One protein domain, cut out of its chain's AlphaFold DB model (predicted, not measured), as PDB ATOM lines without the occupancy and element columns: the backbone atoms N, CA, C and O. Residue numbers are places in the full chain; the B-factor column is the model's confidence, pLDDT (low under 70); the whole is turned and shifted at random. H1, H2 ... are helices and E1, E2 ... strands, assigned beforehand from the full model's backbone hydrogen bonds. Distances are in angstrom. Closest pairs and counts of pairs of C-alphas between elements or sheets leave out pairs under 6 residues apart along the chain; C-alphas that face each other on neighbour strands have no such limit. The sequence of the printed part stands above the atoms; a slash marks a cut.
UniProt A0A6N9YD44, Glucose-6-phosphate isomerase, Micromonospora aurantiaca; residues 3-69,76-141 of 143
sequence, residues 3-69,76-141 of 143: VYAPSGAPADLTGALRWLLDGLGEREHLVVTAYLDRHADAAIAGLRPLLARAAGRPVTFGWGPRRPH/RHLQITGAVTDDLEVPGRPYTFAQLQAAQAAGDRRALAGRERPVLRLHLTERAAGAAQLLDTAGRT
ATOM      1  N   VAL A   3     277.107 226.199 238.836       97.88
ATOM      2  CA  VAL A   3     278.483 226.670 238.993       97.88
ATOM      3  C   VAL A   3     279.121 226.808 237.616       97.88
ATOM      4  O   VAL A   3     279.182 225.856 236.846       97.88
ATOM      5  N   TYR A   4     279.617 228.003 237.315       95.94
ATOM      6  CA  TYR A   4     280.311 228.321 236.071       95.94
ATOM      7  C   TYR A   4     281.700 228.847 236.416       95.94
ATOM      8  O   TYR A   4     281.882 230.043 236.668       95.94
ATOM      9  N   ALA A   5     282.670 227.940 236.453       92.12
ATOM     10  CA  ALA A   5     284.045 228.231 236.823       92.12
ATOM     11  C   ALA A   5     284.995 228.084 235.615       92.12
ATOM     12  O   ALA A   5     284.649 227.401 234.648       92.12
ATOM     13  N   PRO A   6     286.177 228.728 235.630       87.94
ATOM     14  CA  PRO A   6     287.209 228.505 234.617       87.94
ATOM     15  C   PRO A   6     287.692 227.049 234.581       87.94
ATOM     16  O   PRO A   6     287.571 226.320 235.567       87.94
ATOM     17  N   SER A   7     288.283 226.637 233.458       86.38
ATOM     18  CA  SER A   7     288.856 225.296 233.300       86.38
ATOM     19  C   SER A   7     289.843 224.967 234.427       86.38
ATOM     20  O   SER A   7     290.712 225.774 234.752       86.38
ATOM     21  N   GLY A   8     289.707 223.775 235.014       85.62
ATOM     22  CA  GLY A   8     290.531 223.310 236.138       85.62
ATOM     23  C   GLY A   8     289.973 223.634 237.529       85.62
ATOM     24  O   GLY A   8     290.486 223.109 238.513       85.62
ATOM     25  N   ALA A   9     288.914 224.443 237.632       90.69
ATOM     26  CA  ALA A   9     288.179 224.614 238.882       90.69
ATOM     27  C   ALA A   9     287.160 223.472 239.096       90.69
ATOM     28  O   ALA A   9     286.605 222.959 238.119       90.69
ATOM     29  N   PRO A  10     286.862 223.086 240.353       94.50
ATOM     30  CA  PRO A  10     285.802 222.122 240.646       94.50
ATOM     31  C   PRO A  10     284.426 222.599 240.165       94.50
ATOM     32  O   PRO A  10     284.130 223.796 240.176       94.50
ATOM     33  N   ALA A  11     283.570 221.654 239.772       91.88
ATOM     34  CA  ALA A  11     282.219 221.941 239.283       91.88
ATOM     35  C   ALA A  11     281.165 222.037 240.402       91.88
ATOM     36  O   ALA A  11     280.040 222.463 240.152       91.88
ATOM     37  N   ASP A  12     281.498 221.639 241.634       95.75
ATOM     38  CA  ASP A  12     280.607 221.762 242.783       95.75
ATOM     39  C   ASP A  12     280.810 223.094 243.519       95.75
ATOM     40  O   ASP A  12     281.872 223.716 243.470       95.75
ATOM     41  N   LEU A  13     279.776 223.532 244.240       96.62
ATOM     42  CA  LEU A  13     279.771 224.825 244.921       96.62
ATOM     43  C   LEU A  13     280.916 224.979 245.930       96.62
ATOM     44  O   LEU A  13     281.546 226.033 245.994       96.62
ATOM     45  N   THR A  14     281.161 223.948 246.741       96.81
ATOM     46  CA  THR A  14     282.132 224.025 247.839       96.81
ATOM     47  C   THR A  14     283.547 224.061 247.280       96.81
ATOM     48  O   THR A  14     284.342 224.914 247.676       96.81
ATOM     49  N   GLY A  15     283.846 223.170 246.332       96.69
ATOM     50  CA  GLY A  15     285.123 223.123 245.636       96.69
ATOM     51  C   GLY A  15     285.404 224.409 244.862       96.69
ATOM     52  O   GLY A  15     286.498 224.956 244.977       96.69
ATOM     53  N   ALA A  16     284.415 224.945 244.143       96.88
ATOM     54  CA  ALA A  16     284.571 226.189 243.394       96.88
ATOM     55  C   ALA A  16     284.812 227.403 244.305       96.88
ATOM     56  O   ALA A  16     285.657 228.241 243.985       96.88
ATOM     57  N   LEU A  17     284.113 227.497 245.447       96.69
ATOM     58  CA  LEU A  17     284.379 228.551 246.431       96.69
ATOM     59  C   LEU A  17     285.799 228.438 246.987       96.69
ATOM     60  O   LEU A  17     286.508 229.437 246.990       96.69
ATOM     61  N   ARG A  18     286.224 227.247 247.430       96.12
ATOM     62  CA  ARG A  18     287.588 227.041 247.946       96.12
ATOM     63  C   ARG A  18     288.636 227.417 246.912       96.12
ATOM     64  O   ARG A  18     289.453 228.281 247.181       96.12
ATOM     65  N   TRP A  19     288.514 226.895 245.694       95.06
ATOM     66  CA  TRP A  19     289.408 227.226 244.585       95.06
ATOM     67  C   TRP A  19     289.511 228.739 244.326       95.06
ATOM     68  O   TRP A  19     290.591 229.261 244.041       95.06
ATOM     69  N   LEU A  20     288.390 229.461 244.428       94.75
ATOM     70  CA  LEU A  20     288.385 230.908 244.246       94.75
ATOM     71  C   LEU A  20     289.171 231.618 245.355       94.75
ATOM     72  O   LEU A  20     289.919 232.548 245.051       94.75
ATOM     73  N   LEU A  21     288.978 231.191 246.606       94.75
ATOM     74  CA  LEU A  21     289.591 231.792 247.788       94.75
ATOM     75  C   LEU A  21     291.078 231.424 247.923       94.75
ATOM     76  O   LEU A  21     291.895 232.324 248.078       94.75
ATOM     77  N   ASP A  22     291.430 230.145 247.778       93.56
ATOM     78  CA  ASP A  22     292.805 229.624 247.871       93.56
ATOM     79  C   ASP A  22     293.732 230.258 246.834       93.56
ATOM     80  O   ASP A  22     294.936 230.395 247.033       93.56
ATOM     81  N   GLY A  23     293.173 230.656 245.693       91.00
ATOM     82  CA  GLY A  23     293.946 231.288 244.641       91.00
ATOM     83  C   GLY A  23     294.261 232.771 244.874       91.00
ATOM     84  O   GLY A  23     294.956 233.353 244.038       91.00
ATOM     85  N   LEU A  24     293.733 233.410 245.926       90.75
ATOM     86  CA  LEU A  24     294.006 234.819 246.219       90.75
ATOM     87  C   LEU A  24     295.467 235.020 246.644       90.75
ATOM     88  O   LEU A  24     295.909 234.516 247.676       90.75
ATOM     89  N   GLY A  25     296.203 235.834 245.888       87.69
ATOM     90  CA  GLY A  25     297.550 236.263 246.267       87.69
ATOM     91  C   GLY A  25     297.585 237.136 247.532       87.69
ATOM     92  O   GLY A  25     296.572 237.634 248.023       87.69
ATOM     93  N   GLU A  26     298.786 237.385 248.062       84.88
ATOM     94  CA  GLU A  26     298.989 238.181 249.291       84.88
ATOM     95  C   GLU A  26     298.444 239.613 249.209       84.88
ATOM     96  O   GLU A  26     298.004 240.173 250.210       84.88
ATOM     97  N   ARG A  27     298.472 240.209 248.012       85.00
ATOM     98  CA  ARG A  27     298.022 241.588 247.749       85.00
ATOM     99  C   ARG A  27     296.708 241.650 246.973       85.00
ATOM    100  O   ARG A  27     296.340 242.721 246.489       85.00
ATOM    101  N   GLU A  28     296.043 240.511 246.812       89.06
ATOM    102  CA  GLU A  28     294.774 240.411 246.103       89.06
ATOM    103  C   GLU A  28     293.591 240.482 247.073       89.06
ATOM    104  O   GLU A  28     293.716 240.295 248.285       89.06
ATOM    105  N   HIS A  29     292.419 240.769 246.523       91.19
ATOM    106  CA  HIS A  29     291.161 240.806 247.258       91.19
ATOM    107  C   HIS A  29     290.063 240.123 246.440       91.19
ATOM    108  O   HIS A  29     290.202 239.912 245.233       91.19
ATOM    109  N   LEU A  30     288.957 239.775 247.088       93.44
ATOM    110  CA  LEU A  30     287.795 239.228 246.398       93.44
ATOM    111  C   LEU A  30     286.787 240.337 246.093       93.44
ATOM    112  O   LEU A  30     286.427 241.127 246.966       93.44
ATOM    113  N   VAL A  31     286.279 240.352 244.865       92.69
ATOM    114  CA  VAL A  31     285.191 241.236 244.443       92.69
ATOM    115  C   VAL A  31     283.935 240.413 244.212       92.69
ATOM    116  O   VAL A  31     283.885 239.602 243.288       92.69
ATOM    117  N   VAL A  32     282.904 240.642 245.025       94.81
ATOM    118  CA  VAL A  32     281.587 240.013 244.869       94.81
ATOM    119  C   VAL A  32     280.636 240.987 244.178       94.81
ATOM    120  O   VAL A  32     280.414 242.097 244.659       94.81
ATOM    121  N   THR A  33     280.060 240.582 243.047       94.50
ATOM    122  CA  THR A  33     279.046 241.365 242.321       94.50
ATOM    123  C   THR A  33     277.774 240.546 242.140       94.50
ATOM    124  O   THR A  33     277.823 239.467 241.552       94.50
ATOM    125  N   ALA A  34     276.637 241.060 242.607       96.75
ATOM    126  CA  ALA A  34     275.340 240.394 242.506       96.75
ATOM    127  C   ALA A  34     274.413 241.099 241.503       96.75
ATOM    128  O   ALA A  34     274.071 242.266 241.685       96.75
ATOM    129  N   TYR A  35     273.986 240.383 240.461       96.06
ATOM    130  CA  TYR A  35     272.891 240.762 239.559       96.06
ATOM    131  C   TYR A  35     271.645 240.019 240.034       96.06
ATOM    132  O   TYR A  35     271.334 238.921 239.574       96.06
ATOM    133  N   LEU A  36     271.034 240.590 241.062       95.31
ATOM    134  CA  LEU A  36     269.908 240.066 241.824       95.31
ATOM    135  C   LEU A  36     269.047 241.252 242.277       95.31
ATOM    136  O   LEU A  36     269.446 242.412 242.120       95.31
ATOM    137  N   ASP A  37     267.887 240.976 242.865       93.00
ATOM    138  CA  ASP A  37     267.059 242.025 243.443       93.00
ATOM    139  C   ASP A  37     267.658 242.475 244.783       93.00
ATOM    140  O   ASP A  37     267.731 241.713 245.746       93.00
ATOM    141  N   ARG A  38     268.087 243.736 244.871       93.06
ATOM    142  CA  ARG A  38     268.749 244.267 246.076       93.06
ATOM    143  C   ARG A  38     267.860 244.320 247.323       93.06
ATOM    144  O   ARG A  38     268.383 244.506 248.419       93.06
ATOM    145  N   HIS A  39     266.543 244.251 247.152       93.50
ATOM    146  CA  HIS A  39     265.564 244.285 248.229       93.50
ATOM    147  C   HIS A  39     265.143 242.865 248.607       93.50
ATOM    148  O   HIS A  39     265.254 242.497 249.774       93.50
ATOM    149  N   ALA A  40     264.724 242.056 247.632       93.88
ATOM    150  CA  ALA A  40     264.268 240.690 247.883       93.88
ATOM    151  C   ALA A  40     265.421 239.739 248.248       93.88
ATOM    152  O   ALA A  40     265.259 238.879 249.110       93.88
ATOM    153  N   ASP A  41     266.605 239.928 247.660       96.12
ATOM    154  CA  ASP A  41     267.774 239.068 247.873       96.12
ATOM    155  C   ASP A  41     268.811 239.707 248.816       96.12
ATOM    156  O   ASP A  41     269.972 239.295 248.847       96.12
ATOM    157  N   ALA A  42     268.420 240.717 249.605       96.88
ATOM    158  CA  ALA A  42     269.321 241.526 250.436       96.88
ATOM    159  C   ALA A  42     270.232 240.700 251.368       96.88
ATOM    160  O   ALA A  42     271.369 241.095 251.641       96.88
ATOM    161  N   ALA A  43     269.764 239.527 251.812       97.19
ATOM    162  CA  ALA A  43     270.524 238.593 252.641       97.19
ATOM    163  C   ALA A  43     271.871 238.182 252.018       97.19
ATOM    164  O   ALA A  43     272.833 237.929 252.744       97.19
ATOM    165  N   ILE A  44     271.982 238.173 250.684       97.94
ATOM    166  CA  ILE A  44     273.205 237.775 249.974       97.94
ATOM    167  C   ILE A  44     274.395 238.705 250.265       97.94
ATOM    168  O   ILE A  44     275.549 238.284 250.165       97.94
ATOM    169  N   ALA A  45     274.140 239.941 250.712       97.19
ATOM    170  CA  ALA A  45     275.180 240.859 251.178       97.19
ATOM    171  C   ALA A  45     275.941 240.318 252.408       97.19
ATOM    172  O   ALA A  45     277.095 240.691 252.645       97.19
ATOM    173  N   GLY A  46     275.337 239.379 253.149       97.88
ATOM    174  CA  GLY A  46     275.970 238.631 254.235       97.88
ATOM    175  C   GLY A  46     277.177 237.792 253.800       97.88
ATOM    176  O   GLY A  46     277.986 237.418 254.646       97.88
ATOM    177  N   LEU A  47     277.377 237.557 252.496       97.81
ATOM    178  CA  LEU A  47     278.567 236.867 251.993       97.81
ATOM    179  C   LEU A  47     279.862 237.619 252.274       97.81
ATOM    180  O   LEU A  47     280.884 236.985 252.521       97.81
ATOM    181  N   ARG A  48     279.838 238.957 252.261       97.62
ATOM    182  CA  ARG A  48     281.048 239.771 252.426       97.62
ATOM    183  C   ARG A  48     281.840 239.403 253.692       97.62
ATOM    184  O   ARG A  48     283.006 239.040 253.553       97.62
ATOM    185  N   PRO A  49     281.268 239.471 254.911       97.75
ATOM    186  CA  PRO A  49     282.007 239.113 256.121       97.75
ATOM    187  C   PRO A  49     282.384 237.625 256.189       97.75
ATOM    188  O   PRO A  49     283.440 237.301 256.730       97.75
ATOM    189  N   LEU A  50     281.564 236.722 255.641       98.19
ATOM    190  CA  LEU A  50     281.848 235.282 255.655       98.19
ATOM    191  C   LEU A  50     283.066 234.944 254.792       98.19
ATOM    192  O   LEU A  50     283.991 234.287 255.263       98.19
ATOM    193  N   LEU A  51     283.094 235.457 253.562       97.38
ATOM    194  CA  LEU A  51     284.190 235.237 252.625       97.38
ATOM    195  C   LEU A  51     285.465 235.963 253.065       97.38
ATOM    196  O   LEU A  51     286.548 235.417 252.894       97.38
ATOM    197  N   ALA A  52     285.357 237.146 253.683       96.06
ATOM    198  CA  ALA A  52     286.519 237.850 254.230       96.06
ATOM    199  C   ALA A  52     287.182 237.066 255.363       96.06
ATOM    200  O   ALA A  52     288.406 236.948 255.404       96.06
ATOM    201  N   ARG A  53     286.368 236.490 256.258       96.25
ATOM    202  CA  ARG A  53     286.864 235.621 257.327       96.25
ATOM    203  C   ARG A  53     287.489 234.348 256.767       96.25
ATOM    204  O   ARG A  53     288.539 233.955 257.253       96.25
ATOM    205  N   ALA A  54     286.845 233.718 255.785       95.50
ATOM    206  CA  ALA A  54     287.353 232.497 255.173       95.50
ATOM    207  C   ALA A  54     288.699 232.747 254.482       95.50
ATOM    208  O   ALA A  54     289.649 232.050 254.787       95.50
ATOM    209  N   ALA A  55     288.789 233.777 253.638       93.62
ATOM    210  CA  ALA A  55     289.969 234.056 252.824       93.62
ATOM    211  C   ALA A  55     291.142 234.698 253.584       93.62
ATOM    212  O   ALA A  55     292.256 234.734 253.072       93.62
ATOM    213  N   GLY A  56     290.894 235.341 254.733       94.06
ATOM    214  CA  GLY A  56     291.892 236.210 255.368       94.06
ATOM    215  C   GLY A  56     292.338 237.368 254.458       94.06
ATOM    216  O   GLY A  56     293.481 237.830 254.529       94.06
ATOM    217  N   ARG A  57     291.455 237.806 253.552       93.00
ATOM    218  CA  ARG A  57     291.694 238.857 252.552       93.00
ATOM    219  C   ARG A  57     290.513 239.829 252.508       93.00
ATOM    220  O   ARG A  57     289.395 239.445 252.862       93.00
ATOM    221  N   PRO A  58     290.719 241.084 252.064       93.56
ATOM    222  CA  PRO A  58     289.619 242.020 251.876       93.56
ATOM    223  C   PRO A  58     288.580 241.480 250.884       93.56
ATOM    224  O   PRO A  58     288.922 240.839 249.889       93.56
ATOM    225  N   VAL A  59     287.304 241.769 251.146       94.31
ATOM    226  CA  VAL A  59     286.193 241.413 250.253       94.31
ATOM    227  C   VAL A  59     285.305 242.625 250.036       94.31
ATOM    228  O   VAL A  59     284.831 243.243 250.995       94.31
ATOM    229  N   THR A  60     285.048 242.948 248.773       93.19
ATOM    230  CA  THR A  60     284.049 243.946 248.383       93.19
ATOM    231  C   THR A  60     282.756 243.257 247.962       93.19
ATOM    232  O   THR A  60     282.757 242.121 247.489       93.19
ATOM    233  N   PHE A  61     281.634 243.946 248.159       94.50
ATOM    234  CA  PHE A  61     280.326 243.499 247.698       94.50
ATOM    235  C   PHE A  61     279.606 244.665 247.027       94.50
ATOM    236  O   PHE A  61     279.568 245.767 247.580       94.50
ATOM    237  N   GLY A  62     279.028 244.418 245.855       92.81
ATOM    238  CA  GLY A  62     278.251 245.403 245.115       92.81
ATOM    239  C   GLY A  62     277.105 244.780 244.325       92.81
ATOM    240  O   GLY A  62     277.173 243.633 243.887       92.81
ATOM    241  N   TRP A  63     276.051 245.567 244.124       93.94
ATOM    242  CA  TRP A  63     274.930 245.212 243.257       93.94
ATOM    243  C   TRP A  63     275.207 245.675 241.822       93.94
ATOM    244  O   TRP A  63     275.522 246.847 241.588       93.94
ATOM    245  N   GLY A  64     275.069 244.767 240.858       87.19
ATOM    246  CA  GLY A  64     275.089 245.089 239.433       87.19
ATOM    247  C   GLY A  64     273.849 245.897 239.010       87.19
ATOM    248  O   GLY A  64     272.856 245.930 239.737       87.19
ATOM    249  N   PRO A  65     273.885 246.587 237.854       73.56
ATOM    250  CA  PRO A  65     275.001 246.714 236.911       73.56
ATOM    251  C   PRO A  65     275.963 247.866 237.258       73.56
ATOM    252  O   PRO A  65     276.730 248.315 236.406       73.56
ATOM    253  N   ARG A  66     275.920 248.410 238.482       66.44
ATOM    254  CA  ARG A  66     276.818 249.507 238.862       66.44
ATOM    255  C   ARG A  66     278.255 248.993 238.894       66.44
ATOM    256  O   ARG A  66     278.668 248.355 239.858       66.44
ATOM    257  N   ARG A  67     279.032 249.299 237.850       54.66
ATOM    258  CA  ARG A  67     280.476 249.069 237.878       54.66
ATOM    259  C   ARG A  67     281.096 249.942 238.970       54.66
ATOM    260  O   ARG A  67     280.877 251.162 238.955       54.66
ATOM    261  N   PRO A  68     281.904 249.379 239.882       48.19
ATOM    262  CA  PRO A  68     282.777 250.216 240.682       48.19
ATOM    263  C   PRO A  68     283.654 251.021 239.714       48.19
ATOM    264  O   PRO A  68     284.290 250.453 238.826       48.19
ATOM    265  N   HIS A  69     283.657 252.352 239.852       44.88
ATOM    266  CA  HIS A  69     284.442 253.273 239.008       44.88
ATOM    267  C   HIS A  69     285.962 253.078 239.171       44.88
ATOM    268  O   HIS A  69     286.758 253.637 238.425       44.88
ATOM    269  N   ARG A  76     290.278 238.849 242.434       90.69
ATOM    270  CA  ARG A  76     289.504 237.708 241.903       90.69
ATOM    271  C   ARG A  76     288.019 238.024 241.999       90.69
ATOM    272  O   ARG A  76     287.603 238.781 242.875       90.69
ATOM    273  N   HIS A  77     287.206 237.452 241.113       92.06
ATOM    274  CA  HIS A  77     285.815 237.879 240.972       92.06
ATOM    275  C   HIS A  77     284.825 236.739 241.211       92.06
ATOM    276  O   HIS A  77     284.907 235.685 240.582       92.06
ATOM    277  N   LEU A  78     283.846 237.001 242.077       95.25
ATOM    278  CA  LEU A  78     282.637 236.203 242.242       95.25
ATOM    279  C   LEU A  78     281.450 236.985 241.673       95.25
ATOM    280  O   LEU A  78     281.055 238.013 242.221       95.25
ATOM    281  N   GLN A  79     280.863 236.491 240.588       96.00
ATOM    282  CA  GLN A  79     279.619 237.020 240.039       96.00
ATOM    283  C   GLN A  79     278.448 236.126 240.452       96.00
ATOM    284  O   GLN A  79     278.479 234.917 240.235       96.00
ATOM    285  N   ILE A  80     277.399 236.721 241.006       98.12
ATOM    286  CA  ILE A  80     276.165 236.024 241.367       98.12
ATOM    287  C   ILE A  80     275.062 236.520 240.440       98.12
ATOM    288  O   ILE A  80     274.874 237.726 240.289       98.12
ATOM    289  N   THR A  81     274.344 235.598 239.814       98.00
ATOM    290  CA  THR A  81     273.127 235.879 239.045       98.00
ATOM    291  C   THR A  81     271.998 234.989 239.552       98.00
ATOM    292  O   THR A  81     272.257 234.013 240.254       98.00
ATOM    293  N   GLY A  82     270.751 235.281 239.200       97.31
ATOM    294  CA  GLY A  82     269.607 234.458 239.597       97.31
ATOM    295  C   GLY A  82     268.578 234.320 238.488       97.31
ATOM    296  O   GLY A  82     268.578 235.112 237.546       97.31
ATOM    297  N   ALA A  83     267.741 233.291 238.586       96.31
ATOM    298  CA  ALA A  83     266.576 233.149 237.730       96.31
ATOM    299  C   ALA A  83     265.579 234.284 238.008       96.31
ATOM    300  O   ALA A  83     265.385 234.695 239.157       96.31
ATOM    301  N   VAL A  84     264.959 234.788 236.943       94.31
ATOM    302  CA  VAL A  84     263.907 235.805 237.013       94.31
ATOM    303  C   VAL A  84     262.577 235.112 236.747       94.31
ATOM    304  O   VAL A  84     262.416 234.478 235.709       94.31
ATOM    305  N   THR A  85     261.661 235.201 237.710       88.56
ATOM    306  CA  THR A  85     260.317 234.606 237.643       88.56
ATOM    307  C   THR A  85     259.315 235.540 236.979       88.56
ATOM    308  O   THR A  85     258.478 235.091 236.206       88.56
ATOM    309  N   ASP A  86     259.452 236.840 237.240       91.31
ATOM    310  CA  ASP A  86     258.552 237.886 236.767       91.31
ATOM    311  C   ASP A  86     259.355 238.871 235.922       91.31
ATOM    312  O   ASP A  86     259.990 239.798 236.432       91.31
ATOM    313  N   ASP A  87     259.402 238.605 234.619       94.38
ATOM    314  CA  ASP A  87     260.154 239.420 233.672       94.38
ATOM    315  C   ASP A  87     259.276 240.521 233.071       94.38
ATOM    316  O   ASP A  87     258.095 240.323 232.786       94.38
ATOM    317  N   LEU A  88     259.870 241.694 232.878       95.06
ATOM    318  CA  LEU A  88     259.181 242.885 232.400       95.06
ATOM    319  C   LEU A  88     259.733 243.293 231.039       95.06
ATOM    320  O   LEU A  88     260.946 243.298 230.818       95.06
ATOM    321  N   GLU A  89     258.853 243.701 230.132       97.19
ATOM    322  CA  GLU A  89     259.271 244.272 228.856       97.19
ATOM    323  C   GLU A  89     259.952 245.627 229.055       97.19
ATOM    324  O   GLU A  89     259.555 246.430 229.904       97.19
ATOM    325  N   VAL A  90     260.964 245.912 228.234       96.62
ATOM    326  CA  VAL A  90     261.523 247.260 228.142       96.62
ATOM    327  C   VAL A  90     260.748 248.018 227.057       96.62
ATOM    328  O   VAL A  90     260.797 247.612 225.893       96.62
ATOM    329  N   PRO A  91     260.065 249.134 227.382       96.94
ATOM    330  CA  PRO A  91     259.252 249.859 226.410       96.94
ATOM    331  C   PRO A  91     260.021 250.217 225.130       96.94
ATOM    332  O   PRO A  91     261.087 250.838 225.176       96.94
ATOM    333  N   GLY A  92     259.473 249.818 223.977       96.81
ATOM    334  CA  GLY A  92     260.042 250.110 222.658       96.81
ATOM    335  C   GLY A  92     261.347 249.370 222.331       96.81
ATOM    336  O   GLY A  92     262.062 249.787 221.415       96.81
ATOM    337  N   ARG A  93     261.699 248.304 223.064       97.75
ATOM    338  CA  ARG A  93     262.894 247.485 222.808       97.75
ATOM    339  C   ARG A  93     262.521 246.025 222.539       97.75
ATOM    340  O   ARG A  93     261.564 245.531 223.120       97.75
ATOM    341  N   PRO A  94     263.302 245.301 221.716       96.56
ATOM    342  CA  PRO A  94     263.049 243.894 221.405       96.56
ATOM    343  C   PRO A  94     263.584 242.944 222.496       96.56
ATOM    344  O   PRO A  94     263.978 241.822 222.191       96.56
ATOM    345  N   TYR A  95     263.699 243.413 223.741       96.56
ATOM    346  CA  TYR A  95     264.218 242.635 224.860       96.56
ATOM    347  C   TYR A  95     263.573 243.042 226.188       96.56
ATOM    348  O   TYR A  95     263.049 244.147 226.334       96.56
ATOM    349  N   THR A  96     263.660 242.156 227.172       97.69
ATOM    350  CA  THR A  96     263.131 242.346 228.526       97.69
ATOM    351  C   THR A  96     264.179 242.889 229.502       97.69
ATOM    352  O   THR A  96     265.379 242.952 229.201       97.69
ATOM    353  N   PHE A  97     263.753 243.285 230.703       95.00
ATOM    354  CA  PHE A  97     264.659 243.714 231.766       95.00
ATOM    355  C   PHE A  97     265.563 242.569 232.242       95.00
ATOM    356  O   PHE A  97     266.750 242.818 232.479       95.00
ATOM    357  N   ALA A  98     265.071 241.325 232.318       94.50
ATOM    358  CA  ALA A  98     265.926 240.182 232.641       94.50
ATOM    359  C   ALA A  98     266.973 239.935 231.551       94.50
ATOM    360  O   ALA A  98     268.146 239.723 231.865       94.50
ATOM    361  N   GLN A  99     266.593 240.025 230.272       96.12
ATOM    362  CA  GLN A  99     267.535 239.897 229.157       96.12
ATOM    363  C   GLN A  99     268.592 241.006 229.179       96.12
ATOM    364  O   GLN A  99     269.780 240.724 229.007       96.12
ATOM    365  N   LEU A 100     268.191 242.251 229.455       95.25
ATOM    366  CA  LEU A 100     269.117 243.374 229.608       95.25
ATOM    367  C   LEU A 100     270.094 243.147 230.772       95.25
ATOM    368  O   LEU A 100     271.303 243.309 230.598       95.25
ATOM    369  N   GLN A 101     269.600 242.734 231.941       94.38
ATOM    370  CA  GLN A 101     270.435 242.446 233.109       94.38
ATOM    371  C   GLN A 101     271.404 241.284 232.837       94.38
ATOM    372  O   GLN A 101     272.595 241.382 233.149       94.38
ATOM    373  N   ALA A 102     270.929 240.204 232.211       94.50
ATOM    374  CA  ALA A 102     271.752 239.058 231.835       94.50
ATOM    375  C   ALA A 102     272.842 239.450 230.825       94.50
ATOM    376  O   ALA A 102     273.998 239.037 230.967       94.50
ATOM    377  N   ALA A 103     272.505 240.289 229.841       94.75
ATOM    378  CA  ALA A 103     273.458 240.823 228.876       94.75
ATOM    379  C   ALA A 103     274.523 241.704 229.550       94.75
ATOM    380  O   ALA A 103     275.708 241.568 229.239       94.75
ATOM    381  N   GLN A 104     274.135 242.550 230.510       93.25
ATOM    382  CA  GLN A 104     275.063 243.365 231.302       93.25
ATOM    383  C   GLN A 104     276.008 242.494 232.140       93.25
ATOM    384  O   GLN A 104     277.226 242.659 232.056       93.25
ATOM    385  N   ALA A 105     275.479 241.506 232.871       93.69
ATOM    386  CA  ALA A 105     276.283 240.559 233.645       93.69
ATOM    387  C   ALA A 105     277.286 239.798 232.762       93.69
ATOM    388  O   ALA A 105     278.458 239.637 233.119       93.69
ATOM    389  N   ALA A 106     276.844 239.358 231.579       92.94
ATOM    390  CA  ALA A 106     277.704 238.701 230.605       92.94
ATOM    391  C   ALA A 106     278.786 239.644 230.050       92.94
ATOM    392  O   ALA A 106     279.934 239.221 229.913       92.94
ATOM    393  N   GLY A 107     278.443 240.901 229.756       90.31
ATOM    394  CA  GLY A 107     279.382 241.927 229.301       90.31
ATOM    395  C   GLY A 107     280.482 242.207 230.324       90.31
ATOM    396  O   GLY A 107     281.662 242.178 229.976       90.31
ATOM    397  N   ASP A 108     280.113 242.375 231.595       87.44
ATOM    398  CA  ASP A 108     281.081 242.606 232.669       87.44
ATOM    399  C   ASP A 108     281.991 241.388 232.882       87.44
ATOM    400  O   ASP A 108     283.210 241.535 232.981       87.44
ATOM    401  N   ARG A 109     281.448 240.165 232.827       88.56
ATOM    402  CA  ARG A 109     282.262 238.939 232.891       88.56
ATOM    403  C   ARG A 109     283.246 238.827 231.723       88.56
ATOM    404  O   ARG A 109     284.391 238.441 231.942       88.56
ATOM    405  N   ARG A 110     282.836 239.173 230.496       87.25
ATOM    406  CA  ARG A 110     283.732 239.181 229.321       87.25
ATOM    407  C   ARG A 110     284.863 240.199 229.477       87.25
ATOM    408  O   ARG A 110     286.006 239.876 229.171       87.25
ATOM    409  N   ALA A 111     284.563 241.392 229.992       84.12
ATOM    410  CA  ALA A 111     285.570 242.422 230.240       84.12
ATOM    411  C   ALA A 111     286.617 241.988 231.284       84.12
ATOM    412  O   ALA A 111     287.792 242.331 231.155       84.12
ATOM    413  N   LEU A 112     286.206 241.216 232.296       81.50
ATOM    414  CA  LEU A 112     287.107 240.639 233.298       81.50
ATOM    415  C   LEU A 112     287.943 239.478 232.740       81.50
ATOM    416  O   LEU A 112     289.151 239.432 232.964       81.50
ATOM    417  N   ALA A 113     287.323 238.578 231.970       77.38
ATOM    418  CA  ALA A 113     288.016 237.450 231.345       77.38
ATOM    419  C   ALA A 113     289.118 237.909 230.373       77.38
ATOM    420  O   ALA A 113     290.200 237.330 230.358       77.38
ATOM    421  N   GLY A 114     288.890 239.002 229.633       67.25
ATOM    422  CA  GLY A 114     289.891 239.605 228.741       67.25
ATOM    423  C   GLY A 114     291.136 240.169 229.441       67.25
ATOM    424  O   GLY A 114     292.062 240.605 228.766       67.25
ATOM    425  N   ARG A 115     291.175 240.176 230.780       70.69
ATOM    426  CA  ARG A 115     292.324 240.595 231.599       70.69
ATOM    427  C   ARG A 115     293.008 239.414 232.304       70.69
ATOM    428  O   ARG A 115     293.724 239.634 233.277       70.69
ATOM    429  N   GLU A 116     292.734 238.177 231.876       68.12
ATOM    430  CA  GLU A 116     293.250 236.934 232.483       68.12
ATOM    431  C   GLU A 116     292.942 236.817 233.987       68.12
ATOM    432  O   GLU A 116     293.712 236.257 234.765       68.12
ATOM    433  N   ARG A 117     291.815 237.385 234.432       75.38
ATOM    434  CA  ARG A 117     291.385 237.303 235.832       75.38
ATOM    435  C   ARG A 117     290.381 236.168 236.012       75.38
ATOM    436  O   ARG A 117     289.382 236.135 235.289       75.38
ATOM    437  N   PRO A 118     290.589 235.257 236.979       83.56
ATOM    438  CA  PRO A 118     289.619 234.215 237.277       83.56
ATOM    439  C   PRO A 118     288.272 234.809 237.717       83.56
ATOM    440  O   PRO A 118     288.203 235.567 238.690       83.56
ATOM    441  N   VAL A 119     287.198 234.449 237.007       90.88
ATOM    442  CA  VAL A 119     285.819 234.807 237.367       90.88
ATOM    443  C   VAL A 119     285.027 233.535 237.636       90.88
ATOM    444  O   VAL A 119     284.791 232.749 236.719       90.88
ATOM    445  N   LEU A 120     284.576 233.358 238.876       95.31
ATOM    446  CA  LEU A 120     283.572 232.359 239.227       95.31
ATOM    447  C   LEU A 120     282.185 232.986 239.074       95.31
ATOM    448  O   LEU A 120     281.905 234.014 239.691       95.31
ATOM    449  N   ARG A 121     281.302 232.373 238.280       96.94
ATOM    450  CA  ARG A 121     279.885 232.747 238.232       96.94
ATOM    451  C   ARG A 121     279.033 231.677 238.904       96.94
ATOM    452  O   ARG A 121     279.089 230.512 238.522       96.94
ATOM    453  N   LEU A 122     278.199 232.092 239.850       98.44
ATOM    454  CA  LEU A 122     277.185 231.253 240.484       98.44
ATOM    455  C   LEU A 122     275.801 231.730 240.046       98.44
ATOM    456  O   LEU A 122     275.479 232.908 240.197       98.44
ATOM    457  N   HIS A 123     274.993 230.824 239.501       98.38
ATOM    458  CA  HIS A 123     273.617 231.117 239.109       98.38
ATOM    459  C   HIS A 123     272.631 230.460 240.082       98.38
ATOM    460  O   HIS A 123     272.629 229.239 240.275       98.38
ATOM    461  N   LEU A 124     271.808 231.280 240.730       98.31
ATOM    462  CA  LEU A 124     270.769 230.843 241.654       98.31
ATOM    463  C   LEU A 124     269.499 230.521 240.855       98.31
ATOM    464  O   LEU A 124     268.729 231.419 240.527       98.31
ATOM    465  N   THR A 125     269.299 229.244 240.534       97.44
ATOM    466  CA  THR A 125     268.100 228.755 239.827       97.44
ATOM    467  C   THR A 125     266.826 228.963 240.646       97.44
ATOM    468  O   THR A 125     265.803 229.336 240.097       97.44
ATOM    469  N   GLU A 126     266.930 228.805 241.966       96.75
ATOM    470  CA  GLU A 126     265.952 229.263 242.954       96.75
ATOM    471  C   GLU A 126     266.632 230.277 243.869       96.75
ATOM    472  O   GLU A 126     267.566 229.925 244.596       96.75
ATOM    473  N   ARG A 127     266.228 231.551 243.802       95.88
ATOM    474  CA  ARG A 127     266.999 232.654 244.402       95.88
ATOM    475  C   ARG A 127     267.089 232.555 245.921       95.88
ATOM    476  O   ARG A 127     268.196 232.565 246.453       95.88
ATOM    477  N   ALA A 128     265.962 232.381 246.607       95.75
ATOM    478  CA  ALA A 128     265.933 232.317 248.068       95.75
ATOM    479  C   ALA A 128     266.691 231.090 248.606       95.75
ATOM    480  O   ALA A 128     267.581 231.220 249.450       95.75
ATOM    481  N   ALA A 129     266.398 229.902 248.067       97.75
ATOM    482  CA  ALA A 129     267.064 228.662 248.465       97.75
ATOM    483  C   ALA A 129     268.562 228.678 248.115       97.75
ATOM    484  O   ALA A 129     269.404 228.296 248.926       97.75
ATOM    485  N   GLY A 130     268.910 229.177 246.927       98.00
ATOM    486  CA  GLY A 130     270.290 229.326 246.482       98.00
ATOM    487  C   GLY A 130     271.076 230.335 247.321       98.00
ATOM    488  O   GLY A 130     272.225 230.072 247.661       98.00
ATOM    489  N   ALA A 131     270.470 231.457 247.712       98.06
ATOM    490  CA  ALA A 131     271.104 232.433 248.593       98.06
ATOM    491  C   ALA A 131     271.397 231.832 249.975       98.06
ATOM    492  O   ALA A 131     272.516 231.961 250.473       98.06
ATOM    493  N   ALA A 132     270.426 231.122 250.560       98.31
ATOM    494  CA  ALA A 132     270.597 230.434 251.838       98.31
ATOM    495  C   ALA A 132     271.708 229.373 251.772       98.31
ATOM    496  O   ALA A 132     272.610 229.371 252.611       98.31
ATOM    497  N   GLN A 133     271.695 228.530 250.733       98.44
ATOM    498  CA  GLN A 133     272.730 227.521 250.504       98.44
ATOM    499  C   GLN A 133     274.120 228.159 250.351       98.44
ATOM    500  O   GLN A 133     275.086 227.685 250.945       98.44
ATOM    501  N   LEU A 134     274.234 229.245 249.580       98.38
ATOM    502  CA  LEU A 134     275.504 229.932 249.353       98.38
ATOM    503  C   LEU A 134     276.057 230.564 250.639       98.38
ATOM    504  O   LEU A 134     277.251 230.438 250.911       98.38
ATOM    505  N   LEU A 135     275.207 231.205 251.445       98.56
ATOM    506  CA  LEU A 135     275.593 231.772 252.743       98.56
ATOM    507  C   LEU A 135     276.077 230.688 253.712       98.56
ATOM    508  O   LEU A 135     277.128 230.842 254.333       98.56
ATOM    509  N   ASP A 136     275.346 229.579 253.809       98.38
ATOM    510  CA  ASP A 136     275.709 228.447 254.662       98.38
ATOM    511  C   ASP A 136     277.038 227.806 254.220       98.38
ATOM    512  O   ASP A 136     277.947 227.611 255.031       98.38
ATOM    513  N   THR A 137     277.219 227.548 252.920       98.12
ATOM    514  CA  THR A 137     278.496 227.050 252.388       98.12
ATOM    515  C   THR A 137     279.641 228.025 252.659       98.12
ATOM    516  O   THR A 137     280.672 227.602 253.176       98.12
ATOM    517  N   ALA A 138     279.470 229.325 252.400       97.25
ATOM    518  CA  ALA A 138     280.498 230.327 252.687       97.25
ATOM    519  C   ALA A 138     280.848 230.399 254.184       97.25
ATOM    520  O   ALA A 138     282.007 230.601 254.535       97.25
ATOM    521  N   GLY A 139     279.868 230.200 255.072       96.31
ATOM    522  CA  GLY A 139     280.088 230.152 256.517       96.31
ATOM    523  C   GLY A 139     280.907 228.946 256.984       96.31
ATOM    524  O   GLY A 139     281.621 229.058 257.984       96.31
ATOM    525  N   ARG A 140     280.828 227.827 256.253       95.44
ATOM    526  CA  ARG A 140     281.547 226.570 256.527       95.44
ATOM    527  C   ARG A 140     282.887 226.455 255.795       95.44
ATOM    528  O   ARG A 140     283.723 225.642 256.196       95.44
ATOM    529  N   THR A 141     283.106 227.243 254.744       92.75
ATOM    530  CA  THR A 141     284.374 227.267 254.010       92.75
ATOM    531  C   THR A 141     285.502 227.804 254.886       92.75
ATOM    532  O   THR A 141     285.381 228.836 255.544       92.75
TER     533      THR A 141
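This is residues 3 to 69 and 76 to 141 of the 143 residues of the protein "Glucose-6-phosphate isomerase" of Micromonospora aurantiaca (UniProt A0A6N9YD44). A twisted parallel sheet of four strands forms the middle layer, with three helices, H1, H2 and H4, over one face and the single helix H3 over the other. From one end of this body the long link of residues 83 to 96 reaches far from the middle before H3 begins. The printed part has 133 residues, with four named helices and four named strands in the order H1 E1 H2 E2 E3 H3 E4 H4; the sheet's order is E2 E1 E3 E4, and the class is mixed, helices and strands. The whole is compact, with a radius of gyration of the C-alphas of 14.8 A, and spans 48 by 32 by 28 A, only just elongated.

The sheet holds E1, residues 29 to 35, 19.8 A long, E2, residues 59 to 63, E3, residues 76 to 82, 20.3 A long, and E4, residues 119 to 124. H1 is residues 13 to 22, with C-alpha 13 at (279.771, 224.825, 244.921). H2 is residues 42 to 55, 22.1 A long. H3, residues 97 to 113, is the longest helix at 24.2 A and begins at C-alpha 97 at (264.659, 243.714, 231.766). H4 is residues 127 to 140, 19.9 A long, and ends at C-alpha 140 at (281.547, 226.570, 256.527).

Inner strands E1 and E3 are parallel at 17 degrees, with N 33 and O 78 2.9 A apart, within hydrogen-bond range. Edge strand E2 is parallel to E1, with N 62 and O 32 at 3.0 A, and edge strand E4 to E3, with N 81 and O 122 at 2.9 A. E1, H2, E2 and E3, H3, E4 are strand-helix-strand units, parallel neighbour strands with a helix between, with right-handed crossovers. H2 is over E2 and E1 at a height over the sheet of 9.0 A. H4 is on the same face, over E4, and touches H2 at a shallow tilt of 21 degrees, the same way, closest at the C-alphas of Leu 50 and Gly 139, 5.5 A. H1, on that face too, touches H4 with residues 134 to 138 of H4 alone, closest at the C-alphas of Thr 14 and Thr 137, 6.6 A. H3 is on the opposite face, over E3, and apart from H1, H2 and H4. Every O i to N i+4 pair is within hydrogen-bond range in H1, H3 and H4, but 5 of 10 in H2.

The C-alphas farthest apart, those of Glu 26 and Gly 92, are 48.7 A apart. Residues 70 to 75 are not printed, and C-alphas 69 and 76 are 16.6 A apart across the cut. The link from E3 to H3 is long. Mean pLDDT of the printed part is 92.1; residues 66 to 69, 114 and 116 are under 70.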